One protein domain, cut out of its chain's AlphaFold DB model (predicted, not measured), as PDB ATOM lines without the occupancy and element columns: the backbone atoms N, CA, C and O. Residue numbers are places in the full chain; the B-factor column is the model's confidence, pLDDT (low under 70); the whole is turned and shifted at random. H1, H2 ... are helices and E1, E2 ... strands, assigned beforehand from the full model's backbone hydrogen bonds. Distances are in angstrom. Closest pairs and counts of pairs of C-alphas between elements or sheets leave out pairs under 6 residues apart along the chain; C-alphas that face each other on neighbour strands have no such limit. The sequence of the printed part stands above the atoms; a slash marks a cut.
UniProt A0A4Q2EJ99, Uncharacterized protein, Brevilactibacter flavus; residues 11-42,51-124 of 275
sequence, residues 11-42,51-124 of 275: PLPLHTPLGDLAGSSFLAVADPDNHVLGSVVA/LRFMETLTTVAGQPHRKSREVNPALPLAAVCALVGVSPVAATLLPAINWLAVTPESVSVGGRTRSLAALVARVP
ATOM      1  N   PRO A  11       3.269 273.905 -15.094       85.56
ATOM      2  CA  PRO A  11       2.397 274.751 -15.895       85.56
ATOM      3  C   PRO A  11       2.174 274.137 -17.278       85.56
ATOM      4  O   PRO A  11       3.120 273.736 -17.948       85.56
ATOM      5  N   LEU A  12       0.917 274.090 -17.710       88.38
ATOM      6  CA  LEU A  12       0.529 273.558 -19.007       88.38
ATOM      7  C   LEU A  12       0.004 274.696 -19.891       88.38
ATOM      8  O   LEU A  12      -1.020 275.300 -19.550       88.38
ATOM      9  N   PRO A  13       0.658 275.015 -21.024       89.31
ATOM     10  CA  PRO A  13       0.163 276.045 -21.923       89.31
ATOM     11  C   PRO A  13      -1.218 275.686 -22.480       89.31
ATOM     12  O   PRO A  13      -1.445 274.585 -22.975       89.31
ATOM     13  N   LEU A  14      -2.150 276.637 -22.457       90.94
ATOM     14  CA  LEU A  14      -3.532 276.412 -22.903       90.94
ATOM     15  C   LEU A  14      -3.671 276.156 -24.414       90.94
ATOM     16  O   LEU A  14      -4.676 275.604 -24.859       90.94
ATOM     17  N   HIS A  15      -2.662 276.537 -25.200       91.81
ATOM     18  CA  HIS A  15      -2.585 276.268 -26.635       91.81
ATOM     19  C   HIS A  15      -1.977 274.893 -26.959       91.81
ATOM     20  O   HIS A  15      -1.875 274.555 -28.134       91.81
ATOM     21  N   THR A  16      -1.579 274.111 -25.946       91.50
ATOM     22  CA  THR A  16      -1.012 272.773 -26.154       91.50
ATOM     23  C   THR A  16      -2.039 271.888 -26.867       91.50
ATOM     24  O   THR A  16      -3.161 271.748 -26.358       91.50
ATOM     25  N   PRO A  17      -1.697 271.296 -28.024       91.00
ATOM     26  CA  PRO A  17      -2.542 270.315 -28.693       91.00
ATOM     27  C   PRO A  17      -2.814 269.107 -27.792       91.00
ATOM     28  O   PRO A  17      -1.906 268.594 -27.136       91.00
ATOM     29  N   LEU A  18      -4.039 268.573 -27.794       87.62
ATOM     30  CA  LEU A  18      -4.332 267.335 -27.049       87.62
ATOM     31  C   LEU A  18      -3.524 266.122 -27.545       87.62
ATOM     32  O   LEU A  18      -3.347 265.145 -26.812       87.62
ATOM     33  N   GLY A  19      -3.019 266.188 -28.778       83.00
ATOM     34  CA  GLY A  19      -2.026 265.277 -29.342       83.00
ATOM     35  C   GLY A  19      -0.776 265.110 -28.467       83.00
ATOM     36  O   GLY A  19      -0.278 263.995 -28.288       83.00
ATOM     37  N   ASP A  20      -0.335 266.186 -27.832       87.06
ATOM     38  CA  ASP A  20       0.912 266.206 -27.066       87.06
ATOM     39  C   ASP A  20       0.694 265.761 -25.615       87.06
ATOM     40  O   ASP A  20       1.629 265.385 -24.916       87.06
ATOM     41  N   LEU A  21      -0.566 265.709 -25.173       87.56
ATOM     42  CA  LEU A  21      -0.956 265.286 -23.827       87.56
ATOM     43  C   LEU A  21      -1.210 263.778 -23.711       87.56
ATOM     44  O   LEU A  21      -1.821 263.335 -22.741       87.56
ATOM     45  N   ALA A  22      -0.776 262.971 -24.685       84.62
ATOM     46  CA  ALA A  22      -1.034 261.528 -24.705       84.62
ATOM     47  C   ALA A  22      -0.578 260.856 -23.399       84.62
ATOM     48  O   ALA A  22       0.577 260.989 -23.004       84.62
ATOM     49  N   GLY A  23      -1.469 260.124 -22.731       84.56
ATOM     50  CA  GLY A  23      -1.160 259.433 -21.475       84.56
ATOM     51  C   GLY A  23      -0.946 260.358 -20.274       84.56
ATOM     52  O   GLY A  23      -0.538 259.883 -19.217       84.56
ATOM     53  N   SER A  24      -1.227 261.654 -20.420       89.25
ATOM     54  CA  SER A  24      -1.053 262.653 -19.371       89.25
ATOM     55  C   SER A  24      -2.388 263.074 -18.762       89.25
ATOM     56  O   SER A  24      -3.447 263.035 -19.398       89.25
ATOM     57  N   SER A  25      -2.319 263.498 -17.503       92.19
ATOM     58  CA  SER A  25      -3.428 264.092 -16.763       92.19
ATOM     59  C   SER A  25      -3.207 265.597 -16.626       92.19
ATOM     60  O   SER A  25      -2.071 266.066 -16.599       92.19
ATOM     61  N   PHE A  26      -4.285 266.369 -16.537       93.00
ATOM     62  CA  PHE A  26      -4.218 267.819 -16.401       93.00
ATOM     63  C   PHE A  26      -5.355 268.361 -15.536       93.00
ATOM     64  O   PHE A  26      -6.397 267.724 -15.364       93.00
ATOM     65  N   LEU A  27      -5.155 269.573 -15.029       94.25
ATOM     66  CA  LEU A  27      -6.176 270.404 -14.406       94.25
ATOM     67  C   LEU A  27      -6.140 271.788 -15.048       94.25
ATOM     68  O   LEU A  27      -5.134 272.486 -14.948       94.25
ATOM     69  N   ALA A  28      -7.228 272.169 -15.707       93.75
ATOM     70  CA  ALA A  28      -7.432 273.485 -16.295       93.75
ATOM     71  C   ALA A  28      -8.457 274.260 -15.462       93.75
ATOM     72  O   ALA A  28      -9.522 273.735 -15.148       93.75
ATOM     73  N   VAL A  29      -8.142 275.495 -15.084       92.94
ATOM     74  CA  VAL A  29      -8.928 276.296 -14.137       92.94
ATOM     75  C   VAL A  29      -9.265 277.636 -14.771       92.94
ATOM     76  O   VAL A  29      -8.374 278.332 -15.268       92.94
ATOM     77  N   ALA A  30     -10.547 277.994 -14.761       90.38
ATOM     78  CA  ALA A  30     -11.006 279.362 -14.984       90.38
ATOM     79  C   ALA A  30     -11.113 280.089 -13.635       90.38
ATOM     80  O   ALA A  30     -10.509 281.142 -13.444       90.38
ATOM     81  N   ASP A  31     -11.801 279.463 -12.680       88.00
ATOM     82  CA  ASP A  31     -11.994 279.924 -11.305       88.00
ATOM     83  C   ASP A  31     -12.341 278.713 -10.394       88.00
ATOM     84  O   ASP A  31     -12.359 277.575 -10.884       88.00
ATOM     85  N   PRO A  32     -12.571 278.897  -9.075       87.69
ATOM     86  CA  PRO A  32     -12.893 277.789  -8.170       87.69
ATOM     87  C   PRO A  32     -14.099 276.935  -8.597       87.69
ATOM     88  O   PRO A  32     -14.074 275.718  -8.411       87.69
ATOM     89  N   ASP A  33     -15.103 277.544  -9.225       91.06
ATOM     90  CA  ASP A  33     -16.376 276.921  -9.597       91.06
ATOM     91  C   ASP A  33     -16.419 276.475 -11.068       91.06
ATOM     92  O   ASP A  33     -17.349 275.772 -11.474       91.06
ATOM     93  N   ASN A  34     -15.411 276.852 -11.861       92.81
ATOM     94  CA  ASN A  34     -15.294 276.548 -13.283       92.81
ATOM     95  C   ASN A  34     -13.913 275.956 -13.605       92.81
ATOM     96  O   ASN A  34     -12.923 276.671 -13.800       92.81
ATOM     97  N   HIS A  35     -13.831 274.626 -13.684       93.94
ATOM     98  CA  HIS A  35     -12.575 273.911 -13.927       93.94
ATOM     99  C   HIS A  35     -12.782 272.558 -14.620       93.94
ATOM    100  O   HIS A  35     -13.852 271.953 -14.573       93.94
ATOM    101  N   VAL A  36     -11.732 272.064 -15.274       94.81
ATOM    102  CA  VAL A  36     -11.696 270.766 -15.953       94.81
ATOM    103  C   VAL A  36     -10.516 269.968 -15.430       94.81
ATOM    104  O   VAL A  36      -9.361 270.304 -15.684       94.81
ATOM    105  N   LEU A  37     -10.810 268.875 -14.739       94.62
ATOM    106  CA  LEU A  37      -9.856 267.811 -14.477       94.62
ATOM    107  C   LEU A  37      -9.959 266.799 -15.623       94.62
ATOM    108  O   LEU A  37     -11.064 266.360 -15.942       94.62
ATOM    109  N   GLY A  38      -8.844 266.427 -16.249       93.12
ATOM    110  CA  GLY A  38      -8.869 265.571 -17.433       93.12
ATOM    111  C   GLY A  38      -7.684 264.624 -17.560       93.12
ATOM    112  O   GLY A  38      -6.636 264.805 -16.945       93.12
ATOM    113  N   SER A  39      -7.859 263.559 -18.339       91.94
ATOM    114  CA  SER A  39      -6.776 262.680 -18.790       91.94
ATOM    115  C   SER A  39      -6.986 262.311 -20.243       91.94
ATOM    116  O   SER A  39      -8.088 261.923 -20.633       91.94
ATOM    117  N   VAL A  40      -5.924 262.425 -21.036       87.94
ATOM    118  CA  VAL A  40      -5.942 262.040 -22.448       87.94
ATOM    119  C   VAL A  40      -5.382 260.630 -22.552       87.94
ATOM    120  O   VAL A  40      -4.209 260.387 -22.277       87.94
ATOM    121  N   VAL A  41      -6.224 259.676 -22.931       82.44
ATOM    122  CA  VAL A  41      -5.842 258.267 -23.036       82.44
ATOM    123  C   VAL A  41      -4.925 258.081 -24.247       82.44
ATOM    124  O   VAL A  41      -5.240 258.527 -25.353       82.44
ATOM    125  N   ALA A  42      -3.776 257.431 -24.043       67.31
ATOM    126  CA  ALA A  42      -2.877 257.070 -25.134       67.31
ATOM    127  C   ALA A  42      -3.527 255.994 -26.029       67.31
ATOM    128  O   ALA A  42      -4.168 255.075 -25.508       67.31
ATOM    129  N   LEU A  51      -8.630 258.450 -32.897       52.03
ATOM    130  CA  LEU A  51      -9.484 259.245 -32.019       52.03
ATOM    131  C   LEU A  51      -8.950 259.116 -30.584       52.03
ATOM    132  O   LEU A  51      -8.685 258.011 -30.105       52.03
ATOM    133  N   ARG A  52      -8.727 260.244 -29.905       64.81
ATOM    134  CA  ARG A  52      -8.258 260.215 -28.516       64.81
ATOM    135  C   ARG A  52      -9.454 260.213 -27.597       64.81
ATOM    136  O   ARG A  52     -10.340 261.045 -27.750       64.81
ATOM    137  N   PHE A  53      -9.466 259.309 -26.627       71.69
ATOM    138  CA  PHE A  53     -10.460 259.346 -25.568       71.69
ATOM    139  C   PHE A  53      -9.964 260.263 -24.461       71.69
ATOM    140  O   PHE A  53      -8.858 260.102 -23.948       71.69
ATOM    141  N   MET A  54     -10.787 261.240 -24.109       79.12
ATOM    142  CA  MET A  54     -10.566 262.087 -22.954       79.12
ATOM    143  C   MET A  54     -11.611 261.747 -21.902       79.12
ATOM    144  O   MET A  54     -12.812 261.800 -22.179       79.12
ATOM    145  N   GLU A  55     -11.145 261.414 -20.705       85.69
ATOM    146  CA  GLU A  55     -11.996 261.333 -19.524       85.69
ATOM    147  C   GLU A  55     -11.872 262.638 -18.746       85.69
ATOM    148  O   GLU A  55     -10.757 263.103 -18.492       85.69
ATOM    149  N   THR A  56     -13.007 263.258 -18.421       88.06
ATOM    150  CA  THR A  56     -13.040 264.523 -17.686       88.06
ATOM    151  C   THR A  56     -14.010 264.492 -16.526       88.06
ATOM    152  O   THR A  56     -15.102 263.936 -16.627       88.06
ATOM    153  N   LEU A  57     -13.631 265.185 -15.455       89.62
ATOM    154  CA  LEU A  57     -14.537 265.739 -14.462       89.62
ATOM    155  C   LEU A  57     -14.549 267.258 -14.674       89.62
ATOM    156  O   LEU A  57     -13.545 267.934 -14.451       89.62
ATOM    157  N   THR A  58     -15.668 267.773 -15.164       91.25
ATOM    158  CA  THR A  58     -15.869 269.188 -15.477       91.25
ATOM    159  C   THR A  58     -16.795 269.798 -14.442       91.25
ATOM    160  O   THR A  58     -17.901 269.301 -14.264       91.25
ATOM    161  N   THR A  59     -16.376 270.882 -13.806       92.19
ATOM    162  CA  THR A  59     -17.216 271.665 -12.900       92.19
ATOM    163  C   THR A  59     -17.597 272.957 -13.609       92.19
ATOM    164  O   THR A  59     -16.707 273.660 -14.088       92.19
ATOM    165  N   VAL A  60     -18.897 273.236 -13.718       91.00
ATOM    166  CA  VAL A  60     -19.436 274.497 -14.259       91.00
ATOM    167  C   VAL A  60     -20.413 275.062 -13.244       91.00
ATOM    168  O   VAL A  60     -21.344 274.362 -12.844       91.00
ATOM    169  N   ALA A  61     -20.202 276.306 -12.814       89.94
ATOM    170  CA  ALA A  61     -20.988 276.934 -11.749       89.94
ATOM    171  C   ALA A  61     -21.119 276.033 -10.497       89.94
ATOM    172  O   ALA A  61     -22.203 275.870  -9.931       89.94
ATOM    173  N   GLY A  62     -20.018 275.377 -10.115       87.25
ATOM    174  CA  GLY A  62     -19.953 274.480  -8.957       87.25
ATOM    175  C   GLY A  62     -20.598 273.104  -9.167       87.25
ATOM    176  O   GLY A  62     -20.557 272.272  -8.264       87.25
ATOM    177  N   GLN A  63     -21.175 272.828 -10.342       90.75
ATOM    178  CA  GLN A  63     -21.831 271.556 -10.644       90.75
ATOM    179  C   GLN A  63     -20.884 270.599 -11.385       90.75
ATOM    180  O   GLN A  63     -20.465 270.900 -12.508       90.75
ATOM    181  N   PRO A  64     -20.530 269.447 -10.785       91.50
ATOM    182  CA  PRO A  64     -19.597 268.490 -11.365       91.50
ATOM    183  C   PRO A  64     -20.286 267.550 -12.365       91.50
ATOM    184  O   PRO A  64     -21.323 266.943 -12.097       91.50
ATOM    185  N   HIS A  65     -19.640 267.337 -13.507       91.19
ATOM    186  CA  HIS A  65     -20.083 266.443 -14.567       91.19
ATOM    187  C   HIS A  65     -18.918 265.593 -15.062       91.19
ATOM    188  O   HIS A  65     -17.929 266.106 -15.587       91.19
ATOM    189  N   ARG A  66     -19.049 264.270 -14.943       90.19
ATOM    190  CA  ARG A  66     -18.080 263.329 -15.508       90.19
ATOM    191  C   ARG A  66     -18.513 262.889 -16.898       90.19
ATOM    192  O   ARG A  66     -19.661 262.488 -17.082       90.19
ATOM    193  N   LYS A  67     -17.607 262.950 -17.874       87.62
ATOM    194  CA  LYS A  67     -17.854 262.461 -19.237       87.62
ATOM    195  C   LYS A  67     -16.595 261.842 -19.830       87.62
ATOM    196  O   LYS A  67     -15.494 262.338 -19.613       87.62
ATOM    197  N   SER A  68     -16.802 260.825 -20.657       86.62
ATOM    198  CA  SER A  68     -15.793 260.305 -21.576       86.62
ATOM    199  C   SER A  68     -16.202 260.685 -22.988       86.62
ATOM    200  O   SER A  68     -17.376 260.565 -23.344       86.62
ATOM    201  N   ARG A  69     -15.264 261.194 -23.784       84.25
ATOM    202  CA  ARG A  69     -15.543 261.591 -25.166       84.25
ATOM    203  C   ARG A  69     -14.337 261.394 -26.058       84.25
ATOM    204  O   ARG A  69     -13.200 261.462 -25.598       84.25
ATOM    205  N   GLU A  70     -14.610 261.232 -27.339       83.44
ATOM    206  CA  GLU A  70     -13.591 261.360 -28.367       83.44
ATOM    207  C   GLU A  70     -13.259 262.836 -28.586       83.44
ATOM    208  O   GLU A  70     -14.139 263.703 -28.577       83.44
ATOM    209  N   VAL A  71     -11.975 263.129 -28.754       79.75
ATOM    210  CA  VAL A  71     -11.472 264.475 -29.018       79.75
ATOM    211  C   VAL A  71     -10.530 264.470 -30.210       79.75
ATOM    212  O   VAL A  71      -9.720 263.559 -30.394       79.75
ATOM    213  N   ASN A  72     -10.626 265.529 -31.012       84.81
ATOM    214  CA  ASN A  72      -9.689 265.775 -32.096       84.81
ATOM    215  C   ASN A  72      -8.314 266.135 -31.492       84.81
ATOM    216  O   ASN A  72      -8.222 267.138 -30.779       84.81
ATOM    217  N   PRO A  73      -7.246 265.362 -31.771       83.69
ATOM    218  CA  PRO A  73      -5.921 265.595 -31.193       83.69
ATOM    219  C   PRO A  73      -5.296 266.933 -31.611       83.69
ATOM    220  O   PRO A  73      -4.422 267.431 -30.906       83.69
ATOM    221  N   ALA A  74      -5.738 267.525 -32.723       87.00
ATOM    222  CA  ALA A  74      -5.241 268.814 -33.192       87.00
ATOM    223  C   ALA A  74      -5.830 270.010 -32.422       87.00
ATOM    224  O   ALA A  74      -5.309 271.118 -32.533       87.00
ATOM    225  N   LEU A  75      -6.917 269.821 -31.660       89.50
ATOM    226  CA  LEU A  75      -7.509 270.920 -30.902       89.50
ATOM    227  C   LEU A  75      -6.623 271.297 -29.705       89.50
ATOM    228  O   LEU A  75      -6.154 270.405 -28.986       89.50
ATOM    229  N   PRO A  76      -6.432 272.604 -29.449       93.19
ATOM    230  CA  PRO A  76      -5.749 273.058 -28.250       93.19
ATOM    231  C   PRO A  76      -6.605 272.783 -27.012       93.19
ATOM    232  O   PRO A  76      -7.841 272.805 -27.073       93.19
ATOM    233  N   LEU A  77      -5.946 272.598 -25.868       92.06
ATOM    234  CA  LEU A  77      -6.596 272.374 -24.577       92.06
ATOM    235  C   LEU A  77      -7.704 273.402 -24.286       92.06
ATOM    236  O   LEU A  77      -8.809 273.016 -23.908       92.06
ATOM    237  N   ALA A  78      -7.449 274.692 -24.529       93.31
ATOM    238  CA  ALA A  78      -8.438 275.757 -24.338       93.31
ATOM    239  C   ALA A  78      -9.732 275.530 -25.130       93.31
ATOM    240  O   ALA A  78     -10.822 275.707 -24.589       93.31
ATOM    241  N   ALA A  79      -9.622 275.118 -26.397       91.81
ATOM    242  CA  ALA A  79     -10.786 274.889 -27.247       91.81
ATOM    243  C   ALA A  79     -11.619 273.713 -26.728       91.81
ATOM    244  O   ALA A  79     -12.845 273.774 -26.711       91.81
ATOM    245  N   VAL A  80     -10.962 272.659 -26.248       90.19
ATOM    246  CA  VAL A  80     -11.653 271.487 -25.699       90.19
ATOM    247  C   VAL A  80     -12.338 271.814 -24.375       90.19
ATOM    248  O   VAL A  80     -13.474 271.388 -24.161       90.19
ATOM    249  N   CYS A  81     -11.702 272.608 -23.511       92.44
ATOM    250  CA  CYS A  81     -12.346 273.120 -22.305       92.44
ATOM    251  C   CYS A  81     -13.571 273.990 -22.642       92.44
ATOM    252  O   CYS A  81     -14.631 273.821 -22.033       92.44
ATOM    253  N   ALA A  82     -13.477 274.847 -23.663       91.69
ATOM    254  CA  ALA A  82     -14.593 275.689 -24.090       91.69
ATOM    255  C   ALA A  82     -15.788 274.855 -24.588       91.69
ATOM    256  O   ALA A  82     -16.932 275.151 -24.250       91.69
ATOM    257  N   LEU A  83     -15.536 273.745 -25.297       90.19
ATOM    258  CA  LEU A  83     -16.573 272.786 -25.714       90.19
ATOM    259  C   LEU A  83     -17.285 272.090 -24.539       90.19
ATOM    260  O   LEU A  83     -18.325 271.457 -24.737       90.19
ATOM    261  N   VAL A  84     -16.732 272.162 -23.325       89.00
ATOM    262  CA  VAL A  84     -17.368 271.666 -22.094       89.00
ATOM    263  C   VAL A  84     -17.845 272.785 -21.169       89.00
ATOM    264  O   VAL A  84     -18.244 272.499 -20.045       89.00
ATOM    265  N   GLY A  85     -17.861 274.032 -21.651       90.56
ATOM    266  CA  GLY A  85     -18.402 275.183 -20.930       90.56
ATOM    267  C   GLY A  85     -17.420 275.869 -19.980       90.56
ATOM    268  O   GLY A  85     -17.851 276.675 -19.164       90.56
ATOM    269  N   VAL A  86     -16.118 275.578 -20.072       92.75
ATOM    270  CA  VAL A  86     -15.088 276.199 -19.228       92.75
ATOM    271  C   VAL A  86     -14.092 276.959 -20.098       92.75
ATOM    272  O   VAL A  86     -13.490 276.384 -20.999       92.75
ATOM    273  N   SER A  87     -13.863 278.234 -19.790       92.81
ATOM    274  CA  SER A  87     -12.840 279.066 -20.438       92.81
ATOM    275  C   SER A  87     -11.629 279.206 -19.510       92.81
ATOM    276  O   SER A  87     -11.572 280.159 -18.733       92.81
ATOM    277  N   PRO A  88     -10.686 278.244 -19.508       91.50
ATOM    278  CA  PRO A  88      -9.608 278.223 -18.531       91.50
ATOM    279  C   PRO A  88      -8.650 279.399 -18.732       91.50
ATOM    280  O   PRO A  88      -8.339 279.780 -19.858       91.50
ATOM    281  N   VAL A  89      -8.131 279.923 -17.624       89.94
ATOM    282  CA  VAL A  89      -7.101 280.978 -17.596       89.94
ATOM    283  C   VAL A  89      -5.721 280.428 -17.227       89.94
ATOM    284  O   VAL A  89      -4.694 281.083 -17.417       89.94
ATOM    285  N   ALA A  90      -5.679 279.209 -16.695       90.06
ATOM    286  CA  ALA A  90      -4.463 278.496 -16.352       90.06
ATOM    287  C   ALA A  90      -4.688 276.987 -16.461       90.06
ATOM    288  O   ALA A  90      -5.808 276.503 -16.301       90.06
ATOM    289  N   ALA A  91      -3.618 276.238 -16.704       91.50
ATOM    290  CA  ALA A  91      -3.642 274.792 -16.591       91.50
ATOM    291  C   ALA A  91      -2.324 274.270 -16.026       91.50
ATOM    292  O   ALA A  91      -1.285 274.926 -16.111       91.50
ATOM    293  N   THR A  92      -2.387 273.074 -15.458       91.69
ATOM    294  CA  THR A  92      -1.244 272.358 -14.908       91.69
ATOM    295  C   THR A  92      -1.320 270.887 -15.292       91.69
ATOM    296  O   THR A  92      -2.389 270.279 -15.234       91.69
ATOM    297  N   LEU A  93      -0.181 270.318 -15.683       91.69
ATOM    298  CA  LEU A  93       0.012 268.878 -15.812       91.69
ATOM    299  C   LEU A  93      -0.028 268.234 -14.431       91.69
ATOM    300  O   LEU A  93       0.498 268.781 -13.462       91.69
ATOM    301  N   LEU A  94      -0.664 267.073 -14.355       90.25
ATOM    302  CA  LEU A  94      -0.813 266.299 -13.136       90.25
ATOM    303  C   LEU A  94      -0.157 264.926 -13.287       90.25
ATOM    304  O   LEU A  94      -0.169 264.353 -14.382       90.25
ATOM    305  N   PRO A  95       0.292 264.320 -12.173       88.38
ATOM    306  CA  PRO A  95       0.490 262.879 -12.125       88.38
ATOM    307  C   PRO A  95      -0.796 262.134 -12.514       88.38
ATOM    308  O   PRO A  95      -1.898 262.676 -12.408       88.38
ATOM    309  N   ALA A  96      -0.660 260.865 -12.901       87.50
ATOM    310  CA  ALA A  96      -1.787 260.052 -13.348       87.50
ATOM    311  C   ALA A  96      -2.961 260.070 -12.350       87.50
ATOM    312  O   ALA A  96      -2.784 259.842 -11.144       87.50
ATOM    313  N   ILE A  97      -4.159 260.328 -12.877       89.94
ATOM    314  CA  ILE A  97      -5.419 260.295 -12.133       89.94
ATOM    315  C   ILE A  97      -5.956 258.864 -12.109       89.94
ATOM    316  O   ILE A  97      -6.117 258.229 -13.152       89.94
ATOM    317  N   ASN A  98      -6.296 258.363 -10.921       90.12
ATOM    318  CA  ASN A  98      -7.077 257.137 -10.802       90.12
ATOM    319  C   ASN A  98      -8.572 257.461 -10.901       90.12
ATOM    320  O   ASN A  98      -9.223 257.740  -9.896       90.12
ATOM    321  N   TRP A  99      -9.110 257.362 -12.115       88.88
ATOM    322  CA  TRP A  99     -10.509 257.640 -12.446       88.88
ATOM    323  C   TRP A  99     -11.537 256.756 -11.727       88.88
ATOM    324  O   TRP A  99     -12.697 257.151 -11.592       88.88
ATOM    325  N   LEU A 100     -11.144 255.589 -11.215       87.62
ATOM    326  CA  LEU A 100     -12.028 254.754 -10.390       87.62
ATOM    327  C   LEU A 100     -12.228 255.332  -8.979       87.62
ATOM    328  O   LEU A 100     -13.196 254.991  -8.311       87.62
ATOM    329  N   ALA A 101     -11.334 256.220  -8.540       88.00
ATOM    330  CA  ALA A 101     -11.335 256.847  -7.221       88.00
ATOM    331  C   ALA A 101     -11.493 258.379  -7.316       88.00
ATOM    332  O   ALA A 101     -10.838 259.125  -6.587       88.00
ATOM    333  N   VAL A 102     -12.331 258.846  -8.249       89.94
ATOM    334  CA  VAL A 102     -12.668 260.267  -8.424       89.94
ATOM    335  C   VAL A 102     -14.092 260.522  -7.956       89.94
ATOM    336  O   VAL A 102     -15.032 259.887  -8.430       89.94
ATOM    337  N   THR A 103     -14.239 261.497  -7.066       88.75
ATOM    338  CA  THR A 103     -15.513 262.045  -6.599       88.75
ATOM    339  C   THR A 103     -15.541 263.559  -6.839       88.75
ATOM    340  O   THR A 103     -14.494 264.158  -7.097       88.75
ATOM    341  N   PRO A 104     -16.711 264.213  -6.735       85.50
ATOM    342  CA  PRO A 104     -16.797 265.674  -6.763       85.50
ATOM    343  C   PRO A 104     -15.890 266.405  -5.766       85.50
ATOM    344  O   PRO A 104     -15.466 267.525  -6.020       85.50
ATOM    345  N   GLU A 105     -15.582 265.781  -4.631       89.62
ATOM    346  CA  GLU A 105     -14.824 266.415  -3.549       89.62
ATOM    347  C   GLU A 105     -13.346 266.017  -3.543       89.62
ATOM    348  O   GLU A 105     -12.501 266.733  -2.996       89.62
ATOM    349  N   SER A 106     -13.011 264.865  -4.131       91.94
ATOM    350  CA  SER A 106     -11.687 264.267  -4.000       91.94
ATOM    351  C   SER A 106     -11.240 263.513  -5.246       91.94
ATOM    352  O   SER A 106     -12.028 262.890  -5.954       91.94
ATOM    353  N   VAL A 107      -9.937 263.538  -5.490       91.38
ATOM    354  CA  VAL A 107      -9.298 262.871  -6.622       91.38
ATOM    355  C   VAL A 107      -8.024 262.185  -6.146       91.38
ATOM    356  O   VAL A 107      -7.231 262.755  -5.394       91.38
ATOM    357  N   SER A 108      -7.813 260.947  -6.588       91.19
ATOM    358  CA  SER A 108      -6.545 260.249  -6.394       91.19
ATOM    359  C   SER A 108      -5.581 260.574  -7.535       91.19
ATOM    360  O   SER A 108      -5.799 260.177  -8.679       91.19
ATOM    361  N   VAL A 109      -4.521 261.321  -7.213       87.94
ATOM    362  CA  VAL A 109      -3.503 261.809  -8.156       87.94
ATOM    363  C   VAL A 109      -2.146 261.265  -7.724       87.94
ATOM    364  O   VAL A 109      -1.711 261.500  -6.592       87.94
ATOM    365  N   GLY A 110      -1.478 260.500  -8.593       84.31
ATOM    366  CA  GLY A 110      -0.186 259.877  -8.271       84.31
ATOM    367  C   GLY A 110      -0.257 258.925  -7.069       84.31
ATOM    368  O   GLY A 110       0.676 258.856  -6.271       84.31
ATOM    369  N   GLY A 111      -1.398 258.251  -6.886       85.06
ATOM    370  CA  GLY A 111      -1.638 257.317  -5.780       85.06
ATOM    371  C   GLY A 111      -1.972 257.968  -4.433       85.06
ATOM    372  O   GLY A 111      -2.058 257.262  -3.431       85.06
ATOM    373  N   ARG A 112      -2.164 259.292  -4.375       87.62
ATOM    374  CA  ARG A 112      -2.591 260.001  -3.158       87.62
ATOM    375  C   ARG A 112      -3.927 260.691  -3.377       87.62
ATOM    376  O   ARG A 112      -4.067 261.479  -4.309       87.62
ATOM    377  N   THR A 113      -4.872 260.461  -2.473       91.00
ATOM    378  CA  THR A 113      -6.138 261.197  -2.447       91.00
ATOM    379  C   THR A 113      -5.897 262.642  -2.024       91.00
ATOM    380  O   THR A 113      -5.203 262.920  -1.043       91.00
ATOM    381  N   ARG A 114      -6.452 263.574  -2.790       90.81
ATOM    382  CA  ARG A 114      -6.386 265.018  -2.568       90.81
ATOM    383  C   ARG A 114      -7.794 265.595  -2.676       90.81
ATOM    384  O   ARG A 114      -8.595 265.100  -3.462       90.81
ATOM    385  N   SER A 115      -8.074 266.654  -1.921       93.25
ATOM    386  CA  SER A 115      -9.286 267.457  -2.128       93.25
ATOM    387  C   SER A 115      -9.218 268.144  -3.493       93.25
ATOM    388  O   SER A 115      -8.186 268.731  -3.824       93.25
ATOM    389  N   LEU A 116     -10.306 268.092  -4.266       90.00
ATOM    390  CA  LEU A 116     -10.394 268.754  -5.568       90.00
ATOM    391  C   LEU A 116     -10.230 270.272  -5.420       90.00
ATOM    392  O   LEU A 116      -9.409 270.864  -6.116       90.00
ATOM    393  N   ALA A 117     -10.906 270.877  -4.440       89.75
ATOM    394  CA  ALA A 117     -10.769 272.300  -4.125       89.75
ATOM    395  C   ALA A 117      -9.313 272.680  -3.802       89.75
ATOM    396  O   ALA A 117      -8.796 273.677  -4.305       89.75
ATOM    397  N   ALA A 118      -8.609 271.844  -3.031       89.56
ATOM    398  CA  ALA A 118      -7.196 272.067  -2.730       89.56
ATOM    399  C   ALA A 118      -6.289 271.942  -3.967       89.56
ATOM    400  O   ALA A 118      -5.233 272.570  -4.007       89.56
ATOM    401  N   LEU A 119      -6.662 271.142  -4.973       89.50
ATOM    402  CA  LEU A 119      -5.921 271.078  -6.235       89.50
ATOM    403  C   LEU A 119      -6.189 272.286  -7.126       89.50
ATOM    404  O   LEU A 119      -5.243 272.836  -7.683       89.50
ATOM    405  N   VAL A 120      -7.443 272.723  -7.226       89.56
ATOM    406  CA  VAL A 120      -7.826 273.925  -7.982       89.56
ATOM    407  C   VAL A 120      -7.107 275.151  -7.427       89.56
ATOM    408  O   VAL A 120      -6.483 275.888  -8.185       89.56
ATOM    409  N   ALA A 121      -7.064 275.297  -6.100       86.44
ATOM    410  CA  ALA A 121      -6.342 276.379  -5.429       86.44
ATOM    411  C   ALA A 121      -4.818 276.370  -5.675       86.44
ATOM    412  O   ALA A 121      -4.156 277.382  -5.455       86.44
ATOM    413  N   ARG A 122      -4.241 275.244  -6.120       84.31
ATOM    414  CA  ARG A 122      -2.809 275.141  -6.449       84.31
ATOM    415  C   ARG A 122      -2.475 275.589  -7.864       84.31
ATOM    416  O   ARG A 122      -1.291 275.758  -8.144       84.31
ATOM    417  N   VAL A 123      -3.458 275.746  -8.751       85.06
ATOM    418  CA  VAL A 123      -3.211 276.240 -10.109       85.06
ATOM    419  C   VAL A 123      -3.109 277.765 -10.036       85.06
ATOM    420  O   VAL A 123      -4.111 278.427  -9.766       85.06
ATOM    421  N   PRO A 124      -1.917 278.354 -10.241       76.50
ATOM    422  CA  PRO A 124      -1.752 279.786 -10.065       76.50
ATOM    423  C   PRO A 124      -2.510 280.527 -11.169       76.50
ATOM    424  O   PRO A 124      -2.263 280.311 -12.358       76.50
TER     425      PRO A 124
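Overview. This is residues 11 to 42 and 51 to 124 of the 275 residues of an uncharacterized protein of Brevilactibacter flavus (UniProt A0A4Q2EJ99). A twisted sheet of five strands stands in the middle, curled round the short helix H1 over one face, while a small sheet of three strands partly covers the other face, with its strands crossed over those of the large one. The second short helix, H2, follows the small sheet and grazes both sheets, and residues 11 to 24 form a long stretch with no named element. The printed part has 106 residues, with eight named strands and two named helices in the order E1 E2 E3 E4 H1 E5 E6 E7 E8 H2. The large sheet runs E4 E3 E2 E1 E5 and the small one E6 E7 E8, both antiparallel throughout, and the class is mostly strand. The whole is compact and rounded, with a radius of gyration of the C-alphas of 12.1 A and spans of 31 by 25 by 23 A.

Arrangement. In the large sheet, E4 (residues 63 to 71) and E5 (residues 90 to 94) are the edge strands, and E3 (residues 52 to 60), E2 (residues 34 to 40) and E1 (residues 25 to 31) are inner strands. E1 and E2 form a hairpin at 167 degrees, with N 28 and O 36 2.8 A apart, within hydrogen-bond range. E3 and E2 are antiparallel at 164 degrees, with N 37 and O 57 at 2.9 A. E3 and E4 form a hairpin at 161 degrees, with N 65 and O 58 at 2.7 A. E1 and E5 are antiparallel at 154 degrees, with N 29 and O 90 at 2.8 A. From edge to edge the strands' lines turn by 73 degrees; E3 bends by 55 degrees at residue 57 and E4 by 63 degrees at residue 68. The sheet curls round H1 (residues 77 to 82), and the closest C-alphas of E2 and H1 are those of Val 36 and Cys 81, 6.8 A apart. E5 runs on into E6 (residues 97 to 102) across a break of 2 residues, at 85 degrees. E6, E7 (residues 106 to 109) and E8 (residues 112 to 115) form a meander, each strand the antiparallel neighbour of the one before. In the hairpin of E6 and E7, N 98 and O 108 are 2.9 A apart; in that of E7 and E8, N 114 and O 107 are 2.8 A apart. The two sheets make a sandwich, two sheets face to face, with best planes 3 degrees apart and strands at 41 degrees. The closest C-alphas of E5 and E7 are those of Leu 94 and Val 109, 7.2 A apart. H2 (residues 116 to 120) only grazes each sheet; its closest C-alpha pair with E1 is Val 29 and Val 120, 6.7 A. H1 and H2 are apart. In both helices every O i to N i+4 pair is within hydrogen-bond range.

Along the chain. E1 begins at C-alpha 25, (-3.428, 264.092, -16.763), and is 18.8 A long; E2 measures 19.5 A. E3, from Arg 52 to Val 60, is 23.1 A long, and E4, from Gln 63 to Val 71, is 22.2 A. H1 starts at C-alpha 77, (-6.596, 272.374, -24.577). E5 spans 13.1 A and E8 10.1 A. H2 ends at C-alpha 120, (-7.826, 273.925, -7.982).

Size, cuts and confidence. The C-alphas farthest apart are those of Leu 51 and Ala 118, 32.1 A. Residues 43 to 50 are not printed, and C-alphas 42 and 51 are 9.8 A apart across this cut, which lies in the link from E2 to E3. Of the links that are printed whole, H1 to E5 is short and the others are tight. The mean pLDDT of the printed part is 88.2; residues 42, 51 and 52 are under 70.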